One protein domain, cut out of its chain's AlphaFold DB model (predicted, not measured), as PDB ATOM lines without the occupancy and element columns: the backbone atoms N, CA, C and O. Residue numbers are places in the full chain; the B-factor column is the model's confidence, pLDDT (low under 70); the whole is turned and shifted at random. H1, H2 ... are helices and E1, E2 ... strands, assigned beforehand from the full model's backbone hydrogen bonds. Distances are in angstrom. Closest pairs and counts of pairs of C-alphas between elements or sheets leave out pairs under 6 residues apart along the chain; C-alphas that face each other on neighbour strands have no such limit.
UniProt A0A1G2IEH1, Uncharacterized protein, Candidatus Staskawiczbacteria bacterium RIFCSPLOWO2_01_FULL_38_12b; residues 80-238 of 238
ATOM      1  N   LYS A  80     117.164 116.136 138.442       82.94
ATOM      2  CA  LYS A  80     118.339 116.546 139.237       82.94
ATOM      3  C   LYS A  80     119.007 115.354 139.921       82.94
ATOM      4  O   LYS A  80     120.225 115.239 139.950       82.94
ATOM      5  N   THR A  81     118.213 114.418 140.433       86.25
ATOM      6  CA  THR A  81     118.745 113.168 140.987       86.25
ATOM      7  C   THR A  81     119.473 112.351 139.910       86.25
ATOM      8  O   THR A  81     120.542 111.793 140.163       86.25
ATOM      9  N   ARG A  82     118.951 112.323 138.675       89.19
ATOM     10  CA  ARG A  82     119.592 111.639 137.544       89.19
ATOM     11  C   ARG A  82     120.948 112.253 137.172       89.19
ATOM     12  O   ARG A  82     121.872 111.480 136.918       89.19
ATOM     13  N   SER A  83     121.094 113.585 137.167       89.94
ATOM     14  CA  SER A  83     122.385 114.243 136.893       89.94
ATOM     15  C   SER A  83     123.430 113.944 137.971       89.94
ATOM     16  O   SER A  83     124.549 113.577 137.629       89.94
ATOM     17  N   GLN A  84     123.066 113.982 139.258       92.00
ATOM     18  CA  GLN A  84     123.983 113.634 140.357       92.00
ATOM     19  C   GLN A  84     124.492 112.187 140.269       92.00
ATOM     20  O   GLN A  84     125.683 111.921 140.466       92.00
ATOM     21  N   PHE A  85     123.614 111.239 139.922       93.88
ATOM     22  CA  PHE A  85     124.025 109.854 139.702       93.88
ATOM     23  C   PHE A  85     124.886 109.683 138.444       93.88
ATOM     24  O   PHE A  85     125.805 108.868 138.466       93.88
ATOM     25  N   ALA A  86     124.617 110.425 137.364       95.62
ATOM     26  CA  ALA A  86     125.458 110.423 136.163       95.62
ATOM     27  C   ALA A  86     126.867 110.961 136.463       95.62
ATOM     28  O   ALA A  86     127.844 110.283 136.169       95.62
ATOM     29  N   LEU A  87     126.971 112.108 137.144       96.19
ATOM     30  CA  LEU A  87     128.238 112.684 137.609       96.19
ATOM     31  C   LEU A  87     129.042 111.697 138.462       96.19
ATOM     32  O   LEU A  87     130.225 111.476 138.217       96.19
ATOM     33  N   SER A  88     128.377 111.059 139.429       96.00
ATOM     34  CA  SER A  88     129.010 110.064 140.298       96.00
ATOM     35  C   SER A  88     129.521 108.861 139.503       96.00
ATOM     36  O   SER A  88     130.669 108.462 139.685       96.00
ATOM     37  N   ARG A  89     128.710 108.297 138.591       96.56
ATOM     38  CA  ARG A  89     129.139 107.182 137.728       96.56
ATOM     39  C   ARG A  89     130.318 107.571 136.842       96.56
ATOM     40  O   ARG A  89     131.261 106.795 136.768       96.56
ATOM     41  N   THR A  90     130.296 108.755 136.231       97.31
ATOM     42  CA  THR A  90     131.402 109.256 135.404       97.31
ATOM     43  C   THR A  90     132.705 109.355 136.199       97.31
ATOM     44  O   THR A  90     133.712 108.803 135.764       97.31
ATOM     45  N   ALA A  91     132.686 109.983 137.380       97.00
ATOM     46  CA  ALA A  91     133.885 110.142 138.203       97.00
ATOM     47  C   ALA A  91     134.436 108.792 138.702       97.00
ATOM     48  O   ALA A  91     135.636 108.533 138.588       97.00
ATOM     49  N   TYR A  92     133.571 107.889 139.186       97.38
ATOM     50  CA  TYR A  92     133.996 106.544 139.592       97.38
ATOM     51  C   TYR A  92     134.495 105.705 138.414       97.38
ATOM     52  O   TYR A  92     135.486 104.999 138.576       97.38
ATOM     53  N   LYS A  93     133.867 105.806 137.235       97.06
ATOM     54  CA  LYS A  93     134.336 105.128 136.024       97.06
ATOM     55  C   LYS A  93     135.720 105.635 135.618       97.06
ATOM     56  O   LYS A  93     136.605 104.819 135.417       97.06
ATOM     57  N   PHE A  94     135.942 106.950 135.591       97.12
ATOM     58  CA  PHE A  94     137.265 107.519 135.318       97.12
ATOM     59  C   PHE A  94     138.332 106.977 136.286       97.12
ATOM     60  O   PHE A  94     139.361 106.463 135.855       97.12
ATOM     61  N   ALA A  95     138.061 106.978 137.595       96.88
ATOM     62  CA  ALA A  95     138.989 106.429 138.586       96.88
ATOM     63  C   ALA A  95     139.177 104.894 138.489       96.88
ATOM     64  O   ALA A  95     140.193 104.365 138.948       96.88
ATOM     65  N   GLN A  96     138.220 104.158 137.913       97.00
ATOM     66  CA  GLN A  96     138.370 102.736 137.576       97.00
ATOM     67  C   GLN A  96     139.214 102.534 136.315       97.00
ATOM     68  O   GLN A  96     140.085 101.667 136.306       97.00
ATOM     69  N   ASP A  97     138.998 103.343 135.281       97.19
ATOM     70  CA  ASP A  97     139.714 103.244 134.014       97.19
ATOM     71  C   ASP A  97     141.181 103.702 134.147       97.19
ATOM     72  O   ASP A  97     142.064 103.051 133.598       97.19
ATOM     73  N   ILE A  98     141.492 104.677 135.012       96.69
ATOM     74  CA  ILE A  98     142.879 104.980 135.424       96.69
ATOM     75  C   ILE A  98     143.565 103.744 136.043       96.69
ATOM     76  O   ILE A  98     144.664 103.370 135.636       96.69
ATOM     77  N   ARG A  99     142.902 103.044 136.979       95.50
ATOM     78  CA  ARG A  99     143.432 101.797 137.573       95.50
ATOM     79  C   ARG A  99     143.564 100.668 136.548       95.50
ATOM     80  O   ARG A  99     144.458  99.834 136.666       95.50
ATOM     81  N   ARG A 100     142.676 100.617 135.552       95.62
ATOM     82  CA  ARG A 100     142.735  99.657 134.441       95.62
ATOM     83  C   ARG A 100     143.961  99.915 133.567       95.62
ATOM     84  O   ARG A 100     144.680  98.966 133.282       95.62
ATOM     85  N   VAL A 101     144.230 101.170 133.207       95.00
ATOM     86  CA  VAL A 101     145.419 101.595 132.448       95.00
ATOM     87  C   VAL A 101     146.709 101.304 133.220       95.00
ATOM     88  O   VAL A 101     147.594 100.637 132.690       95.00
ATOM     89  N   GLN A 102     146.765 101.651 134.509       94.50
ATOM     90  CA  GLN A 102     147.860 101.261 135.406       94.50
ATOM     91  C   GLN A 102     148.068  99.731 135.446       94.50
ATOM     92  O   GLN A 102     149.199  99.242 135.452       94.50
ATOM     93  N   GLY A 103     146.976  98.959 135.438       94.31
ATOM     94  CA  GLY A 103     146.999  97.499 135.340       94.31
ATOM     95  C   GLY A 103     147.503  96.968 133.991       94.31
ATOM     96  O   GLY A 103     148.160  95.928 133.967       94.31
ATOM     97  N   MET A 104     147.251  97.676 132.885       93.00
ATOM     98  CA  MET A 104     147.791  97.330 131.564       93.00
ATOM     99  C   MET A 104     149.314  97.511 131.538       93.00
ATOM    100  O   MET A 104     150.010  96.543 131.221       93.00
ATOM    101  N   ALA A 105     149.829  98.651 132.017       92.25
ATOM    102  CA  ALA A 105     151.268  98.909 132.174       92.25
ATOM    103  C   ALA A 105     151.981  97.914 133.115       92.25
ATOM    104  O   ALA A 105     153.132  97.549 132.892       92.25
ATOM    105  N   LEU A 106     151.298  97.407 134.145       91.69
ATOM    106  CA  LEU A 106     151.817  96.321 134.991       91.69
ATOM    107  C   LEU A 106     151.879  94.956 134.284       91.69
ATOM    108  O   LEU A 106     152.627  94.079 134.716       91.69
ATOM    109  N   SER A 107     151.055  94.735 133.258       88.31
ATOM    110  CA  SER A 107     150.849  93.409 132.663       88.31
ATOM    111  C   SER A 107     151.737  93.114 131.455       88.31
ATOM    112  O   SER A 107     152.097  91.957 131.235       88.31
ATOM    113  N   THR A 108     152.072  94.132 130.660       82.88
ATOM    114  CA  THR A 108     152.813  93.987 129.403       82.88
ATOM    115  C   THR A 108     153.387  95.333 128.948       82.88
ATOM    116  O   THR A 108     152.819  96.377 129.247       82.88
ATOM    117  N   SER A 109     154.474  95.305 128.176       84.56
ATOM    118  CA  SER A 109     154.989  96.442 127.390       84.56
ATOM    119  C   SER A 109     154.681  96.259 125.894       84.56
ATOM    120  O   SER A 109     155.474  96.617 125.021       84.56
ATOM    121  N   GLN A 110     153.574  95.574 125.587       89.88
ATOM    122  CA  GLN A 110     153.136  95.274 124.226       89.88
ATOM    123  C   GLN A 110     151.633  95.486 124.073       89.88
ATOM    124  O   GLN A 110     150.837  94.783 124.703       89.88
ATOM    125  N   TYR A 111     151.252  96.389 123.174       91.25
ATOM    126  CA  TYR A 111     149.871  96.584 122.762       91.25
ATOM    127  C   TYR A 111     149.517  95.675 121.582       91.25
ATOM    128  O   TYR A 111     150.365  95.358 120.749       91.25
ATOM    129  N   ARG A 112     148.251  95.245 121.512       92.12
ATOM    130  CA  ARG A 112     147.705  94.538 120.352       92.12
ATOM    131  C   ARG A 112     146.705  95.443 119.651       92.12
ATOM    132  O   ARG A 112     145.698  95.796 120.259       92.12
ATOM    133  N   ASP A 113     146.969  95.767 118.393       89.38
ATOM    134  CA  ASP A 113     146.072  96.600 117.593       89.38
ATOM    135  C   ASP A 113     144.801  95.854 117.134       89.38
ATOM    136  O   ASP A 113     144.583  94.671 117.422       89.38
ATOM    137  N   SER A 114     143.943  96.566 116.403       87.06
ATOM    138  CA  SER A 114     142.700  96.041 115.828       87.06
ATOM    139  C   SER A 114     142.908  95.002 114.719       87.06
ATOM    140  O   SER A 114     141.988  94.230 114.442       87.06
ATOM    141  N   GLU A 115     144.095  94.942 114.106       89.12
ATOM    142  CA  GLU A 115     144.487  93.916 113.130       89.12
ATOM    143  C   GLU A 115     145.057  92.657 113.817       89.12
ATOM    144  O   GLU A 115     145.201  91.599 113.200       89.12
ATOM    145  N   GLY A 116     145.322  92.741 115.123       89.81
ATOM    146  CA  GLY A 116     145.864  91.672 115.946       89.81
ATOM    147  C   GLY A 116     147.392  91.644 116.003       89.81
ATOM    148  O   GLY A 116     147.939  90.705 116.595       89.81
ATOM    149  N   VAL A 117     148.080  92.636 115.434       90.88
ATOM    150  CA  VAL A 117     149.542  92.773 115.460       90.88
ATOM    151  C   VAL A 117     149.986  93.246 116.845       90.88
ATOM    152  O   VAL A 117     149.292  94.017 117.504       90.88
ATOM    153  N   LEU A 118     151.122  92.726 117.319       91.56
ATOM    154  CA  LEU A 118     151.739  93.145 118.577       91.56
ATOM    155  C   LEU A 118     152.787  94.224 118.307       91.56
ATOM    156  O   LEU A 118     153.755  93.966 117.591       91.56
ATOM    157  N   HIS A 119     152.612  95.376 118.943       90.12
ATOM    158  CA  HIS A 119     153.535  96.509 118.914       90.12
ATOM    159  C   HIS A 119     154.158  96.687 120.290       90.12
ATOM    160  O   HIS A 119     153.489  96.478 121.302       90.12
ATOM    161  N   GLN A 120     155.437  97.050 120.339       90.88
ATOM    162  CA  GLN A 120     156.080  97.415 121.598       90.88
ATOM    163  C   GLN A 120     155.671  98.843 121.973       90.88
ATOM    164  O   GLN A 120     155.612  99.705 121.101       90.88
ATOM    165  N   VAL A 121     155.356  99.050 123.251       91.62
ATOM    166  CA  VAL A 121     154.889 100.327 123.805       91.62
ATOM    167  C   VAL A 121     155.702 100.682 125.045       91.62
ATOM    168  O   VAL A 121     156.045  99.802 125.840       91.62
ATOM    169  N   GLU A 122     156.007 101.967 125.192       89.56
ATOM    170  CA  GLU A 122     156.769 102.537 126.308       89.56
ATOM    171  C   GLU A 122     155.866 102.919 127.492       89.56
ATOM    172  O   GLU A 122     156.358 103.068 128.609       89.56
ATOM    173  N   GLY A 123     154.547 103.016 127.287       90.75
ATOM    174  CA  GLY A 123     153.588 103.400 128.323       90.75
ATOM    175  C   GLY A 123     152.134 103.076 127.976       90.75
ATOM    176  O   GLY A 123     151.792 102.723 126.844       90.75
ATOM    177  N   TYR A 124     151.261 103.200 128.974       94.88
ATOM    178  CA  TYR A 124     149.814 103.279 128.781       94.88
ATOM    179  C   TYR A 124     149.277 104.451 129.585       94.88
ATOM    180  O   TYR A 124     149.572 104.565 130.776       94.88
ATOM    181  N   GLY A 125     148.401 105.251 128.981       94.94
ATOM    182  CA  GLY A 125     147.875 106.440 129.634       94.94
ATOM    183  C   GLY A 125     146.393 106.711 129.410       94.94
ATOM    184  O   GLY A 125     145.704 106.052 128.626       94.94
ATOM    185  N   VAL A 126     145.901 107.718 130.130       97.00
ATOM    186  CA  VAL A 126     144.597 108.350 129.902       97.00
ATOM    187  C   VAL A 126     144.810 109.808 129.522       97.00
ATOM    188  O   VAL A 126     145.406 110.565 130.284       97.00
ATOM    189  N   TYR A 127     144.292 110.199 128.364       96.44
ATOM    190  CA  TYR A 127     144.306 111.563 127.853       96.44
ATOM    191  C   TYR A 127     142.939 112.231 127.998       96.44
ATOM    192  O   TYR A 127     141.906 111.667 127.617       96.44
ATOM    193  N   VAL A 128     142.947 113.449 128.532       96.50
ATOM    194  CA  VAL A 128     141.781 114.300 128.782       96.50
ATOM    195  C   VAL A 128     141.987 115.668 128.141       96.50
ATOM    196  O   VAL A 128     143.090 116.210 128.154       96.50
ATOM    197  N   ASP A 129     140.919 116.224 127.573       95.81
ATOM    198  CA  ASP A 129     140.969 117.417 126.726       95.81
ATOM    199  C   ASP A 129     139.659 118.211 126.839       95.81
ATOM    200  O   ASP A 129     138.574 117.686 126.571       95.81
ATOM    201  N   LEU A 130     139.749 119.486 127.226       95.88
ATOM    202  CA  LEU A 130     138.604 120.392 127.332       95.88
ATOM    203  C   LEU A 130     138.050 120.828 125.967       95.88
ATOM    204  O   LEU A 130     136.906 121.280 125.909       95.88
ATOM    205  N   ALA A 131     138.784 120.643 124.861       95.19
ATOM    206  CA  ALA A 131     138.225 120.773 123.513       95.19
ATOM    207  C   ALA A 131     137.292 119.599 123.154       95.19
ATOM    208  O   ALA A 131     136.392 119.754 122.326       95.19
ATOM    209  N   ASN A 132     137.441 118.450 123.825       95.69
ATOM    210  CA  ASN A 132     136.614 117.253 123.658       95.69
ATOM    211  C   ASN A 132     135.945 116.824 124.985       95.69
ATOM    212  O   ASN A 132     136.028 115.659 125.382       95.69
ATOM    213  N   PRO A 133     135.195 117.710 125.674       96.12
ATOM    214  CA  PRO A 133     134.864 117.572 127.096       96.12
ATOM    215  C   PRO A 133     133.843 116.465 127.418       96.12
ATOM    216  O   PRO A 133     133.442 116.316 128.569       96.12
ATOM    217  N   LYS A 134     133.377 115.707 126.418       96.88
ATOM    218  CA  LYS A 134     132.403 114.606 126.554       96.88
ATOM    219  C   LYS A 134     133.029 113.216 126.439       96.88
ATOM    220  O   LYS A 134     132.303 112.221 126.480       96.88
ATOM    221  N   GLN A 135     134.351 113.139 126.320       97.00
ATOM    222  CA  GLN A 135     135.086 111.884 126.235       97.00
ATOM    223  C   GLN A 135     136.504 112.022 126.801       97.00
ATOM    224  O   GLN A 135     137.011 113.126 126.969       97.00
ATOM    225  N   TYR A 136     137.149 110.889 127.045       97.38
ATOM    226  CA  TYR A 136     138.593 110.783 127.240       97.38
ATOM    227  C   TYR A 136     139.123 109.562 126.489       97.38
ATOM    228  O   TYR A 136     138.350 108.689 126.082       97.38
ATOM    229  N   VAL A 137     140.432 109.509 126.270       97.31
ATOM    230  CA  VAL A 137     141.075 108.475 125.452       97.31
ATOM    231  C   VAL A 137     142.024 107.666 126.326       97.31
ATOM    232  O   VAL A 137     142.946 108.222 126.909       97.31
ATOM    233  N   MET A 138     141.815 106.353 126.419       96.88
ATOM    234  CA  MET A 138     142.872 105.436 126.846       96.88
ATOM    235  C   MET A 138     143.776 105.169 125.649       96.88
ATOM    236  O   MET A 138     143.274 104.809 124.579       96.88
ATOM    237  N   TYR A 139     145.082 105.316 125.825       95.62
ATOM    238  CA  TYR A 139     146.069 105.154 124.762       95.62
ATOM    239  C   TYR A 139     147.257 104.301 125.221       95.62
ATOM    240  O   TYR A 139     147.429 104.037 126.415       95.62
ATOM    241  N   ALA A 140     148.044 103.842 124.254       94.12
ATOM    242  CA  ALA A 140     149.329 103.197 124.461       94.12
ATOM    243  C   ALA A 140     150.404 104.014 123.730       94.12
ATOM    244  O   ALA A 140     150.273 104.236 122.524       94.12
ATOM    245  N   ASP A 141     151.408 104.460 124.485       91.06
ATOM    246  CA  ASP A 141     152.523 105.293 124.021       91.06
ATOM    247  C   ASP A 141     153.546 104.423 123.282       91.06
ATOM    248  O   ASP A 141     154.019 103.420 123.826       91.06
ATOM    249  N   VAL A 142     153.879 104.784 122.042       88.81
ATOM    250  CA  VAL A 142     154.867 104.064 121.217       88.81
ATOM    251  C   VAL A 142     156.193 104.812 121.087       88.81
ATOM    252  O   VAL A 142     157.230 104.168 120.915       88.81
ATOM    253  N   ASP A 143     156.186 106.145 121.127       85.31
ATOM    254  CA  ASP A 143     157.378 106.958 120.850       85.31
ATOM    255  C   ASP A 143     158.104 107.462 122.115       85.31
ATOM    256  O   ASP A 143     159.239 107.942 122.029       85.31
ATOM    257  N   GLY A 144     157.508 107.258 123.292       83.25
ATOM    258  CA  GLY A 144     158.058 107.605 124.598       83.25
ATOM    259  C   GLY A 144     157.811 109.058 125.013       83.25
ATOM    260  O   GLY A 144     158.458 109.533 125.955       83.25
ATOM    261  N   ASN A 145     156.916 109.777 124.324       84.81
ATOM    262  CA  ASN A 145     156.524 111.148 124.659       84.81
ATOM    263  C   ASN A 145     155.708 111.262 125.965       84.81
ATOM    264  O   ASN A 145     155.663 112.348 126.554       84.81
ATOM    265  N   ARG A 146     155.114 110.157 126.449       88.44
ATOM    266  CA  ARG A 146     154.228 110.055 127.629       88.44
ATOM    267  C   ARG A 146     152.997 110.965 127.561       88.44
ATOM    268  O   ARG A 146     152.446 111.384 128.587       88.44
ATOM    269  N   PHE A 147     152.593 111.328 126.350       90.19
ATOM    270  CA  PHE A 147     151.533 112.273 126.062       90.19
ATOM    271  C   PHE A 147     150.855 111.986 124.719       90.19
ATOM    272  O   PHE A 147     151.406 112.267 123.659       90.19
ATOM    273  N   TYR A 148     149.583 111.599 124.770       92.25
ATOM    274  CA  TYR A 148     148.780 111.423 123.565       92.25
ATOM    275  C   TYR A 148     148.604 112.734 122.788       92.25
ATOM    276  O   TYR A 148     147.847 113.626 123.188       92.25
ATOM    277  N   ASP A 149     149.271 112.837 121.642       85.38
ATOM    278  CA  ASP A 149     149.181 113.984 120.735       85.38
ATOM    279  C   ASP A 149     148.187 113.764 119.575       85.38
ATOM    280  O   ASP A 149     147.848 114.705 118.852       85.38
ATOM    281  N   GLY A 150     147.668 112.538 119.431       80.69
ATOM    282  CA  GLY A 150     146.765 112.141 118.349       80.69
ATOM    283  C   GLY A 150     147.449 111.959 116.992       80.69
ATOM    284  O   GLY A 150     146.766 111.968 115.963       80.69
ATOM    285  N   SER A 151     148.775 111.821 116.971       77.06
ATOM    286  CA  SER A 151     149.539 111.445 115.788       77.06
ATOM    287  C   SER A 151     149.385 109.948 115.460       77.06
ATOM    288  O   SER A 151     148.532 109.245 116.000       77.06
ATOM    289  N   ILE A 152     150.168 109.463 114.492       73.94
ATOM    290  CA  ILE A 152     150.123 108.070 114.020       73.94
ATOM    291  C   ILE A 152     151.070 107.129 114.781       73.94
ATOM    292  O   ILE A 152     151.162 105.961 114.403       73.94
ATOM    293  N   THR A 153     151.824 107.628 115.767       82.50
ATOM    294  CA  THR A 153     152.703 106.798 116.604       82.50
ATOM    295  C   THR A 153     151.887 106.078 117.670       82.50
ATOM    296  O   THR A 153     151.958 104.855 117.759       82.50
ATOM    297  N   ASP A 154     151.057 106.813 118.406       90.12
ATOM    298  CA  ASP A 154     150.255 106.276 119.503       90.12
ATOM    299  C   ASP A 154     149.044 105.457 119.053       90.12
ATOM    300  O   ASP A 154     148.341 105.766 118.085       90.12
ATOM    301  N   TYR A 155     148.721 104.439 119.851       92.50
ATOM    302  CA  TYR A 155     147.526 103.629 119.646       92.50
ATOM    303  C   TYR A 155     146.402 104.007 120.606       92.50
ATOM    304  O   TYR A 155     146.547 103.934 121.825       92.50
ATOM    305  N   VAL A 156     145.218 104.292 120.060       94.56
ATOM    306  CA  VAL A 156     143.983 104.374 120.851       94.56
ATOM    307  C   VAL A 156     143.577 102.972 121.312       94.56
ATOM    308  O   VAL A 156     143.275 102.102 120.492       94.56
ATOM    309  N   VAL A 157     143.532 102.775 122.631       94.44
ATOM    310  CA  VAL A 157     143.058 101.547 123.287       94.44
ATOM    311  C   VAL A 157     141.534 101.571 123.412       94.44
ATOM    312  O   VAL A 157     140.858 100.612 123.046       94.44
ATOM    313  N   GLU A 158     140.977 102.669 123.931       95.44
ATOM    314  CA  GLU A 158     139.531 102.857 124.086       95.44
ATOM    315  C   GLU A 158     139.185 104.349 124.218       95.44
ATOM    316  O   GLU A 158     139.671 105.024 125.125       95.44
ATOM    317  N   THR A 159     138.290 104.862 123.370       96.44
ATOM    318  CA  THR A 159     137.676 106.184 123.581       96.44
ATOM    319  C   THR A 159     136.452 106.036 124.478       96.44
ATOM    320  O   THR A 159     135.429 105.477 124.072       96.44
ATOM    321  N   VAL A 160     136.531 106.564 125.697       97.62
ATOM    322  CA  VAL A 160     135.447 106.493 126.675       97.62
ATOM    323  C   VAL A 160     134.594 107.749 126.615       97.62
ATOM    324  O   VAL A 160     135.020 108.833 127.003       97.62
ATOM    325  N   ASN A 161     133.341 107.582 126.202       97.75
ATOM    326  CA  ASN A 161     132.317 108.616 126.324       97.75
ATOM    327  C   ASN A 161     131.850 108.746 127.785       97.75
ATOM    328  O   ASN A 161     131.647 107.735 128.467       97.75
ATOM    329  N   LEU A 162     131.640 109.982 128.248       96.88
ATOM    330  CA  LEU A 162     131.042 110.262 129.557       96.88
ATOM    331  C   LEU A 162     129.537 109.933 129.561       96.88
ATOM    332  O   LEU A 162     128.902 109.771 128.516       96.88
ATOM    333  N   GLU A 163     128.939 109.857 130.752       95.88
ATOM    334  CA  GLU A 163     127.485 109.712 130.891       95.88
ATOM    335  C   GLU A 163     126.721 110.889 130.240       95.88
ATOM    336  O   GLU A 163     127.137 112.042 130.379       95.88
ATOM    337  N   PRO A 164     125.567 110.653 129.580       93.69
ATOM    338  CA  PRO A 164     124.809 111.717 128.922       93.69
ATOM    339  C   PRO A 164     124.403 112.851 129.877       93.69
ATOM    340  O   PRO A 164     123.739 112.610 130.889       93.69
ATOM    341  N   GLY A 165     124.737 114.094 129.516       93.62
ATOM    342  CA  GLY A 165     124.488 115.278 130.345       93.62
ATOM    343  C   GLY A 165     125.605 115.599 131.347       93.62
ATOM    344  O   GLY A 165     125.360 116.369 132.281       93.62
ATOM    345  N   VAL A 166     126.794 115.012 131.172       97.00
ATOM    346  CA  VAL A 166     128.025 115.306 131.918       97.00
ATOM    347  C   VAL A 166     129.121 115.773 130.955       97.00
ATOM    348  O   VAL A 166     129.304 115.194 129.886       97.00
ATOM    349  N   VAL A 167     129.867 116.799 131.364       97.25
ATOM    350  CA  VAL A 167     131.044 117.344 130.668       97.25
ATOM    351  C   VAL A 167     132.216 117.498 131.639       97.25
ATOM    352  O   VAL A 167     132.000 117.705 132.832       97.25
ATOM    353  N   MET A 168     133.451 117.434 131.148       97.06
ATOM    354  CA  MET A 168     134.619 117.985 131.844       97.06
ATOM    355  C   MET A 168     134.582 119.511 131.726       97.06
ATOM    356  O   MET A 168     134.433 120.036 130.624       97.06
ATOM    357  N   SER A 169     134.691 120.224 132.848       95.88
ATOM    358  CA  SER A 169     134.647 121.693 132.882       95.88
ATOM    359  C   SER A 169     135.972 122.344 133.284       95.88
ATOM    360  O   SER A 169     136.145 123.540 133.062       95.88
ATOM    361  N   ASN A 170     136.881 121.603 133.927       94.81
ATOM    362  CA  ASN A 170     138.178 122.112 134.377       94.81
ATOM    363  C   ASN A 170     139.181 120.970 134.638       94.81
ATOM    364  O   ASN A 170     138.763 119.892 135.070       94.81
ATOM    365  N   LEU A 171     140.471 121.243 134.403       91.81
ATOM    366  CA  LEU A 171     141.618 120.350 134.619       91.81
ATOM    367  C   LEU A 171     142.767 121.109 135.332       91.81
ATOM    368  O   LEU A 171     143.805 121.351 134.730       91.81
ATOM    369  N   ASP A 172     142.572 121.580 136.567       83.62
ATOM    370  CA  ASP A 172     143.596 122.249 137.405       83.62
ATOM    371  C   ASP A 172     144.523 123.261 136.685       83.62
ATOM    372  O   ASP A 172     145.733 123.317 136.897       83.62
ATOM    373  N   SER A 173     143.928 124.154 135.889       81.25
ATOM    374  CA  SER A 173     144.602 125.222 135.113       81.25
ATOM    375  C   SER A 173     145.310 124.804 133.814       81.25
ATOM    376  O   SER A 173     145.971 125.650 133.211       81.25
ATOM    377  N   VAL A 174     145.137 123.568 133.335       89.19
ATOM    378  CA  VAL A 174     145.487 123.174 131.957       89.19
ATOM    379  C   VAL A 174     144.234 122.917 131.112       89.19
ATOM    380  O   VAL A 174     143.151 122.679 131.642       89.19
ATOM    381  N   ASP A 175     144.370 122.967 129.784       92.38
ATOM    382  CA  ASP A 175     143.273 122.652 128.850       92.38
ATOM    383  C   ASP A 175     143.248 121.172 128.438       92.38
ATOM    384  O   ASP A 175     142.217 120.657 128.008       92.38
ATOM    385  N   LYS A 176     144.381 120.476 128.579       92.69
ATOM    386  CA  LYS A 176     144.561 119.062 128.240       92.69
ATOM    387  C   LYS A 176     145.631 118.430 129.129       92.69
ATOM    388  O   LYS A 176     146.565 119.116 129.541       92.69
ATOM    389  N   ALA A 177     145.513 117.136 129.403       93.38
ATOM    390  CA  ALA A 177     146.503 116.384 130.165       93.38
ATOM    391  C   ALA A 177     146.528 114.901 129.775       93.38
ATOM    392  O   ALA A 177     145.494 114.305 129.486       93.38
ATOM    393  N   SER A 178     147.713 114.306 129.839       93.88
ATOM    394  CA  SER A 178     147.954 112.869 129.771       93.88
ATOM    395  C   SER A 178     148.428 112.371 131.127       93.88
ATOM    396  O   SER A 178     149.348 112.941 131.706       93.88
ATOM    397  N   VAL A 179     147.808 111.302 131.618       94.00
ATOM    398  CA  VAL A 179     148.216 110.557 132.813       94.00
ATOM    399  C   VAL A 179     148.784 109.229 132.333       94.00
ATOM    400  O   VAL A 179     148.018 108.319 132.021       94.00
ATOM    401  N   ASP A 180     150.102 109.154 132.210       92.69
ATOM    402  CA  ASP A 180     150.847 108.006 131.694       92.69
ATOM    403  C   ASP A 180     151.411 107.121 132.820       92.69
ATOM    404  O   ASP A 180     151.769 107.607 133.899       92.69
ATOM    405  N   PHE A 181     151.490 105.817 132.555       92.94
ATOM    406  CA  PHE A 181     152.005 104.791 133.457       92.94
ATOM    407  C   PHE A 181     153.062 103.933 132.752       92.94
ATOM    408  O   PHE A 181     152.745 103.149 131.853       92.94
ATOM    409  N   LEU A 182     154.307 104.011 133.226       87.94
ATOM    410  CA  LEU A 182     155.436 103.321 132.598       87.94
ATOM    411  C   LEU A 182     155.602 101.870 133.113       87.94
ATOM    412  O   LEU A 182     155.696 101.663 134.326       87.94
ATOM    413  N   PRO A 183     155.706 100.844 132.249       86.81
ATOM    414  CA  PRO A 183     156.048  99.478 132.642       86.81
ATOM    415  C   PRO A 183     157.510  99.373 133.138       86.81
ATOM    416  O   PRO A 183     158.347 100.210 132.803       86.81
ATOM    417  N   PRO A 184     157.891  98.323 133.898       76.56
ATOM    418  CA  PRO A 184     157.054  97.287 134.510       76.56
ATOM    419  C   PRO A 184     156.590  97.644 135.937       76.56
ATOM    420  O   PRO A 184     155.867  96.872 136.563       76.56
ATOM    421  N   ILE A 185     157.036  98.781 136.483       78.31
ATOM    422  CA  ILE A 185     156.574  99.339 137.759       78.31
ATOM    423  C   ILE A 185     155.960 100.698 137.411       78.31
ATOM    424  O   ILE A 185     156.735 101.575 137.040       78.31
ATOM    425  N   PRO A 186     154.628 100.881 137.530       75.44
ATOM    426  CA  PRO A 186     153.881 102.006 136.964       75.44
ATOM    427  C   PRO A 186     154.208 103.329 137.660       75.44
ATOM    428  O   PRO A 186     153.453 103.824 138.500       75.44
ATOM    429  N   LEU A 187     155.350 103.908 137.291       84.81
ATOM    430  CA  LEU A 187     155.684 105.294 137.569       84.81
ATOM    431  C   LEU A 187     154.653 106.153 136.844       84.81
ATOM    432  O   LEU A 187     154.467 105.999 135.640       84.81
ATOM    433  N   THR A 188     153.961 107.013 137.586       89.62
ATOM    434  CA  THR A 188     152.908 107.857 137.017       89.62
ATOM    435  C   THR A 188     153.501 109.198 136.616       89.62
ATOM    436  O   THR A 188     154.106 109.889 137.442       89.62
ATOM    437  N   LYS A 189     153.326 109.582 135.354       89.62
ATOM    438  CA  LYS A 189     153.693 110.902 134.842       89.62
ATOM    439  C   LYS A 189     152.445 111.612 134.345       89.62
ATOM    440  O   LYS A 189     151.624 111.025 133.655       89.62
ATOM    441  N   ILE A 190     152.293 112.872 134.739       91.19
ATOM    442  CA  ILE A 190     151.156 113.700 134.343       91.19
ATOM    443  C   ILE A 190     151.704 114.884 133.552       91.19
ATOM    444  O   ILE A 190     152.391 115.731 134.118       91.19
ATOM    445  N   LEU A 191     151.428 114.935 132.252       89.56
ATOM    446  CA  LEU A 191     151.954 115.943 131.326       89.56
ATOM    447  C   LEU A 191     150.809 116.682 130.630       89.56
ATOM    448  O   LEU A 191     149.761 116.099 130.379       89.56
ATOM    449  N   TRP A 192     151.001 117.955 130.283       87.50
ATOM    450  CA  TRP A 192     150.026 118.764 129.526       87.50
ATOM    451  C   TRP A 192     150.463 119.061 128.082       87.50
ATOM    452  O   TRP A 192     149.724 119.693 127.324       87.50
ATOM    453  N   THR A 193     151.653 118.604 127.689       82.81
ATOM    454  CA  THR A 193     152.183 118.723 126.330       82.81
ATOM    455  C   THR A 193     153.062 117.523 125.966       82.81
ATOM    456  O   THR A 193     153.584 116.853 126.857       82.81
ATOM    457  N   SER A 194     153.222 117.277 124.662       72.19
ATOM    458  CA  SER A 194     154.127 116.278 124.075       72.19
ATOM    459  C   SER A 194     155.561 116.783 123.891       72.19
ATOM    460  O   SER A 194     156.439 115.999 123.539       72.19
ATOM    461  N   ASP A 195     155.840 118.055 124.204       70.56
ATOM    462  CA  ASP A 195     157.178 118.679 124.135       70.56
ATOM    463  C   ASP A 195     158.200 118.096 125.150       70.56
ATOM    464  O   ASP A 195     159.237 118.694 125.418       70.56
ATOM    465  N   CYS A 196     157.905 116.935 125.741       64.06
ATOM    466  CA  CYS A 196     158.703 116.222 126.742       64.06
ATOM    467  C   CYS A 196     159.384 114.953 126.180       64.06
ATOM    468  O   CYS A 196     159.989 114.180 126.929       64.06
ATOM    469  N   ALA A 197     159.247 114.697 124.874       51.00
ATOM    470  CA  ALA A 197     159.669 113.463 124.220       51.00
ATOM    471  C   ALA A 197     161.196 113.360 124.036       51.00
ATOM    472  O   ALA A 197     161.774 113.925 123.109       51.00
ATOM    473  N   GLY A 198     161.847 112.572 124.896       54.12
ATOM    474  CA  GLY A 198     163.230 112.116 124.700       54.12
ATOM    475  C   GLY A 198     164.348 113.075 125.127       54.12
ATOM    476  O   GLY A 198     165.515 112.755 124.893       54.12
ATOM    477  N   ASP A 199     164.036 114.207 125.764       47.75
ATOM    478  CA  ASP A 199     165.041 115.220 126.107       47.75
ATOM    479  C   ASP A 199     165.620 115.059 127.537       47.75
ATOM    480  O   ASP A 199     164.863 114.866 128.494       47.75
ATOM    481  N   PRO A 200     166.953 115.144 127.734       49.94
ATOM    482  CA  PRO A 200     167.572 115.431 129.035       49.94
ATOM    483  C   PRO A 200     167.434 116.901 129.508       49.94
ATOM    484  O   PRO A 200     168.091 117.269 130.485       49.94
ATOM    485  N   ASP A 201     166.647 117.736 128.821       47.59
ATOM    486  CA  ASP A 201     166.434 119.162 129.107       47.59
ATOM    487  C   ASP A 201     165.973 119.456 130.556       47.59
ATOM    488  O   ASP A 201     164.932 118.945 130.987       47.59
ATOM    489  N   PRO A 202     166.691 120.307 131.323       49.78
ATOM    490  CA  PRO A 202     166.226 120.811 132.618       49.78
ATOM    491  C   PRO A 202     164.984 121.719 132.558       49.78
ATOM    492  O   PRO A 202     164.393 121.950 133.612       49.78
ATOM    493  N   ASP A 203     164.593 122.235 131.386       48.94
ATOM    494  CA  ASP A 203     163.372 123.035 131.201       48.94
ATOM    495  C   ASP A 203     162.138 122.175 130.838       48.94
ATOM    496  O   ASP A 203     161.012 122.684 130.794       48.94
ATOM    497  N   CYS A 204     162.305 120.856 130.649       59.97
ATOM    498  CA  CYS A 204     161.177 119.929 130.556       59.97
ATOM    499  C   CYS A 204     160.403 119.945 131.889       59.97
ATOM    500  O   CYS A 204     160.996 119.687 132.939       59.97
ATOM    501  N   PRO A 205     159.081 120.205 131.897       62.06
ATOM    502  CA  PRO A 205     158.336 120.272 133.146       62.06
ATOM    503  C   PRO A 205     158.396 118.941 133.907       62.06
ATOM    504  O   PRO A 205     158.201 117.876 133.321       62.06
ATOM    505  N   ASP A 206     158.554 119.002 135.236       62.69
ATOM    506  CA  ASP A 206     158.588 117.838 136.151       62.69
ATOM    507  C   ASP A 206     157.348 116.911 136.057       62.69
ATOM    508  O   ASP A 206     157.336 115.780 136.572       62.69
ATOM    509  N   GLY A 207     156.315 117.391 135.364       75.06
ATOM    510  CA  GLY A 207     154.949 116.906 135.347       75.06
ATOM    511  C   GLY A 207     154.111 117.587 136.425       75.06
ATOM    512  O   GLY A 207     154.626 118.191 137.367       75.06
ATOM    513  N   LEU A 208     152.793 117.481 136.297       81.06
ATOM    514  CA  LEU A 208     151.892 117.835 137.385       81.06
ATOM    515  C   LEU A 208     152.072 116.811 138.518       81.06
ATOM    516  O   LEU A 208     152.125 115.601 138.282       81.06
ATOM    517  N   LEU A 209     152.165 117.288 139.761       86.50
ATOM    518  CA  LEU A 209     152.161 116.409 140.936       86.50
ATOM    519  C   LEU A 209     150.796 115.730 141.104       86.50
ATOM    520  O   LEU A 209     150.717 114.586 141.552       86.50
ATOM    521  N   GLU A 210     149.740 116.442 140.715       89.81
ATOM    522  CA  GLU A 210     148.347 116.025 140.774       89.81
ATOM    523  C   GLU A 210     147.513 116.688 139.673       89.81
ATOM    524  O   GLU A 210     147.864 117.749 139.163       89.81
ATOM    525  N   LEU A 211     146.420 116.026 139.302       92.94
ATOM    526  CA  LEU A 211     145.436 116.475 138.329       92.94
ATOM    527  C   LEU A 211     144.037 116.193 138.879       92.94
ATOM    528  O   LEU A 211     143.630 115.035 139.021       92.94
ATOM    529  N   THR A 212     143.285 117.256 139.136       95.44
ATOM    530  CA  THR A 212     141.860 117.202 139.452       95.44
ATOM    531  C   THR A 212     141.042 117.502 138.206       95.44
ATOM    532  O   THR A 212     141.166 118.547 137.570       95.44
ATOM    533  N   ILE A 213     140.146 116.580 137.880       95.81
ATOM    534  CA  ILE A 213     139.178 116.703 136.799       95.81
ATOM    535  C   ILE A 213     137.836 117.055 137.414       95.81
ATOM    536  O   ILE A 213     137.262 116.271 138.173       95.81
ATOM    537  N   THR A 214     137.314 118.227 137.061       96.88
ATOM    538  CA  THR A 214     135.960 118.629 137.448       96.88
ATOM    539  C   THR A 214     134.975 118.155 136.385       96.88
ATOM    540  O   THR A 214     134.952 118.686 135.272       96.88
ATOM    541  N   PHE A 215     134.134 117.179 136.727       96.94
ATOM    542  CA  PHE A 215     132.955 116.834 135.934       96.94
ATOM    543  C   PHE A 215     131.778 117.713 136.363       96.94
ATOM    544  O   PHE A 215     131.541 117.891 137.555       96.94
ATOM    545  N   GLN A 216     131.012 118.232 135.407       96.75
ATOM    546  CA  GLN A 216     129.900 119.161 135.615       96.75
ATOM    547  C   GLN A 216     128.655 118.693 134.851       96.75
ATOM    548  O   GLN A 216     128.763 118.092 133.779       96.75
ATOM    549  N   SER A 217     127.456 118.936 135.395       95.81
ATOM    550  CA  SER A 217     126.222 118.623 134.668       95.81
ATOM    551  C   SER A 217     125.865 119.707 133.652       95.81
ATOM    552  O   SER A 217     125.796 120.885 133.987       95.81
ATOM    553  N   GLU A 218     125.505 119.286 132.439       93.69
ATOM    554  CA  GLU A 218     124.951 120.164 131.396       93.69
ATOM    555  C   GLU A 218     123.579 120.761 131.771       93.69
ATOM    556  O   GLU A 218     123.152 121.748 131.178       93.69
ATOM    557  N   ILE A 219     122.865 120.161 132.734       89.56
ATOM    558  CA  ILE A 219     121.526 120.600 133.170       89.56
ATOM    559  C   ILE A 219     121.619 121.631 134.303       89.56
ATOM    560  O   ILE A 219     120.790 122.535 134.396       89.56
ATOM    561  N   ASP A 220     122.602 121.472 135.187       90.25
ATOM    562  CA  ASP A 220     122.784 122.294 136.381       90.25
ATOM    563  C   ASP A 220     124.289 122.455 136.655       90.25
ATOM    564  O   ASP A 220     124.894 121.577 137.277       90.25
ATOM    565  N   PRO A 221     124.915 123.562 136.210       90.25
ATOM    566  CA  PRO A 221     126.358 123.753 136.327       90.25
ATOM    567  C   PRO A 221     126.830 123.940 137.776       90.25
ATOM    568  O   PRO A 221     128.034 123.928 138.027       90.25
ATOM    569  N   THR A 222     125.912 124.092 138.740       91.75
ATOM    570  CA  THR A 222     126.253 124.095 140.173       91.75
ATOM    571  C   THR A 222     126.535 122.691 140.712       91.75
ATOM    572  O   THR A 222     127.127 122.551 141.781       91.75
ATOM    573  N   GLN A 223     126.134 121.647 139.979       92.94
ATOM    574  CA  GLN A 223     126.424 120.258 140.310       92.94
ATOM    575  C   GLN A 223     127.717 119.826 139.624       92.94
ATOM    576  O   GLN A 223     127.757 119.633 138.403       92.94
ATOM    577  N   THR A 224     128.754 119.625 140.431       96.06
ATOM    578  CA  THR A 224     130.033 119.063 140.001       96.06
ATOM    579  C   THR A 224     130.384 117.800 140.782       96.06
ATOM    580  O   THR A 224     129.799 117.500 141.829       96.06
ATOM    581  N   LYS A 225     131.327 117.025 140.249       96.69
ATOM    582  CA  LYS A 225     131.960 115.896 140.925       96.69
ATOM    583  C   LYS A 225     133.412 115.815 140.480       96.69
ATOM    584  O   LYS A 225     133.673 115.871 139.279       96.69
ATOM    585  N   ASN A 226     134.333 115.670 141.425       96.12
ATOM    586  CA  ASN A 226     135.755 115.739 141.120       96.12
ATOM    587  C   ASN A 226     136.360 114.333 141.118       96.12
ATOM    588  O   ASN A 226     136.053 113.513 141.985       96.12
ATOM    589  N   ALA A 227     137.232 114.061 140.152       96.06
ATOM    590  CA  ALA A 227     138.152 112.933 140.205       96.06
ATOM    591  C   ALA A 227     139.581 113.461 140.299       96.06
ATOM    592  O   ALA A 227     139.917 114.456 139.669       96.06
ATOM    593  N   TYR A 228     140.401 112.799 141.099       94.19
ATOM    594  CA  TYR A 228     141.765 113.185 141.429       94.19
ATOM    595  C   TYR A 228     142.718 112.077 141.001       94.19
ATOM    596  O   TYR A 228     142.421 110.904 141.239       94.19
ATOM    597  N   VAL A 229     143.865 112.433 140.428       94.38
ATOM    598  CA  VAL A 229     144.991 111.513 140.244       94.38
ATOM    599  C   VAL A 229     146.316 112.203 140.544       94.38
ATOM    600  O   VAL A 229     146.466 113.385 140.257       94.38
ATOM    601  N   ASN A 230     147.280 111.481 141.119       92.31
ATOM    602  CA  ASN A 230     148.610 112.014 141.423       92.31
ATOM    603  C   ASN A 230     149.759 111.205 140.812       92.31
ATOM    604  O   ASN A 230     149.576 110.094 140.317       92.31
ATOM    605  N   ASN A 231     150.967 111.760 140.892       88.19
ATOM    606  CA  ASN A 231     152.204 111.152 140.395       88.19
ATOM    607  C   ASN A 231     152.649 109.864 141.136       88.19
ATOM    608  O   ASN A 231     153.614 109.222 140.726       88.19
ATOM    609  N   ALA A 232     151.938 109.454 142.192       88.81
ATOM    610  CA  ALA A 232     152.085 108.147 142.837       88.81
ATOM    611  C   ALA A 232     151.071 107.102 142.317       88.81
ATOM    612  O   ALA A 232     151.043 105.973 142.810       88.81
ATOM    613  N   GLY A 233     150.224 107.466 141.349       86.75
ATOM    614  CA  GLY A 233     149.216 106.591 140.749       86.75
ATOM    615  C   GLY A 233     147.970 106.382 141.608       86.75
ATOM    616  O   GLY A 233     147.181 105.475 141.340       86.75
ATOM    617  N   LEU A 234     147.767 107.194 142.652       92.94
ATOM    618  CA  LEU A 234     146.532 107.179 143.430       92.94
ATOM    619  C   LEU A 234     145.431 107.886 142.637       92.94
ATOM    620  O   LEU A 234     145.585 109.058 142.319       92.94
ATOM    621  N   ALA A 235     144.319 107.195 142.371       94.56
ATOM    622  CA  ALA A 235     143.151 107.755 141.687       94.56
ATOM    623  C   ALA A 235     141.897 107.709 142.576       94.56
ATOM    624  O   ALA A 235     141.414 106.626 142.920       94.56
ATOM    625  N   GLU A 236     141.330 108.855 142.941       94.62
ATOM    626  CA  GLU A 236     140.203 108.955 143.882       94.62
ATOM    627  C   GLU A 236     139.082 109.868 143.373       94.62
ATOM    628  O   GLU A 236     139.222 110.568 142.374       94.62
ATOM    629  N   VAL A 237     137.927 109.817 144.040       95.88
ATOM    630  CA  VAL A 237     136.726 110.591 143.700       95.88
ATOM    631  C   VAL A 237     136.287 111.368 144.933       95.88
ATOM    632  O   VAL A 237     136.095 110.768 145.989       95.88
ATOM    633  N   GLN A 238     136.105 112.681 144.781       87.75
ATOM    634  CA  GLN A 238     135.727 113.615 145.848       87.75
ATOM    635  C   GLN A 238     134.273 114.060 145.699       87.75
ATOM    636  O   GLN A 238     133.822 114.370 144.571       87.75
TER     637      GLN A 238
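AT A GLANCE: This is residues 80 to 238 of the 238 residues of an uncharacterized protein of Candidatus Staskawiczbacteria bacterium RIFCSPLOWO2_01_FULL_38_12b (UniProt A0A1G2IEH1). Two antiparallel sheets, one of five strands and one of four, stand partly face to face, and one long helix, H1, runs lengthwise over both of them. A small hairpin, E1 and E2, lies off to the side of the end of H1 at residue 107, and these two strands are the elements farthest from the mean of the C-alphas. The printed part has 159 residues with one named helix followed by eleven named strands, E1 to E11; the sheet orders are E5 E4 E3 E7 E8 and E6 E9 E10 E11. The class is mixed, helices and strands, and the whole is compact, with a radius of gyration of the C-alphas of 15.5 A and spans of 47 by 39 by 26 A.

IN THESE COORDINATES: Begin with the largest sheet: find C-alpha 123 at (153.588, 103.400, 128.323), where E3, residues 123 to 129, sets out for 18.9 A. With it go E4, residues 135 to 141, 18.8 A; E5, residues 155 to 161; E7, residues 176 to 182, 19.6 A; and E8, residues 187 to 191. The second sheet holds E6, residues 166 to 171; E9, residues 210 to 217, 23.1 A; E10, residues 224 to 230, 19.9 A; and E11, residues 235 to 237, whose last C-alpha is at (136.726, 110.591, 143.700). Helix H1, residues 80 to 107, runs 40.4 A from C-alpha 80 at (118.339, 116.546, 139.237). The remaining two strands are E1, residues 110 to 112, and E2, residues 118 to 120, of three residues each.

HOW THE PARTS SIT: In the strongly twisted five-strand sheet, look for N 127 and O 137, 2.8 A, between E3 and E4; N 138 and O 158, 2.8 A, between E4 and E5; N 126 and O 179, 2.9 A, between E3 and E7; and N 180 and O 189, 2.8 A, between E7 and E8. E3 E4 E5 and E9 E10 E11 are meanders, each strand the antiparallel neighbour of the one before. The two sheets form a sandwich, two sheets face to face, 10.3 A centre to centre where they face, their strands at 38 degrees. In the second sheet see N 169 and O 214, 2.9 A, between E6 and E9; N 213 and O 227, 2.8 A, between E9 and E10; and N 228 and O 236, 2.8 A, between E10 and E11. H1 makes two layers, a helix on one face of a sheet, with each: it runs along E3 at a height over the sheet of 7.9 A, closest at the C-alphas of Ala 105 and Tyr 124, 5.7 A, and along E10 at 8.6 A, closest at those of Ala 91 and Ala 227, 5.5 A. In H1, 23 of 24 O i to N i+4 pairs are within hydrogen-bond range. In the hairpin E1 and E2, N 111 and O 119 are 2.9 A apart; E2 runs on into E3 at 87 degrees.

THE WHOLE: The C-alphas farthest apart are those of Thr 81 and Pro 200, 50.3 A. The printed part has no cut; the links E4 to E5 and E8 to E9 are long. Mean pLDDT of the printed part is 88.9, and residues 196 to 206, in the link E8 to E9, are under 70.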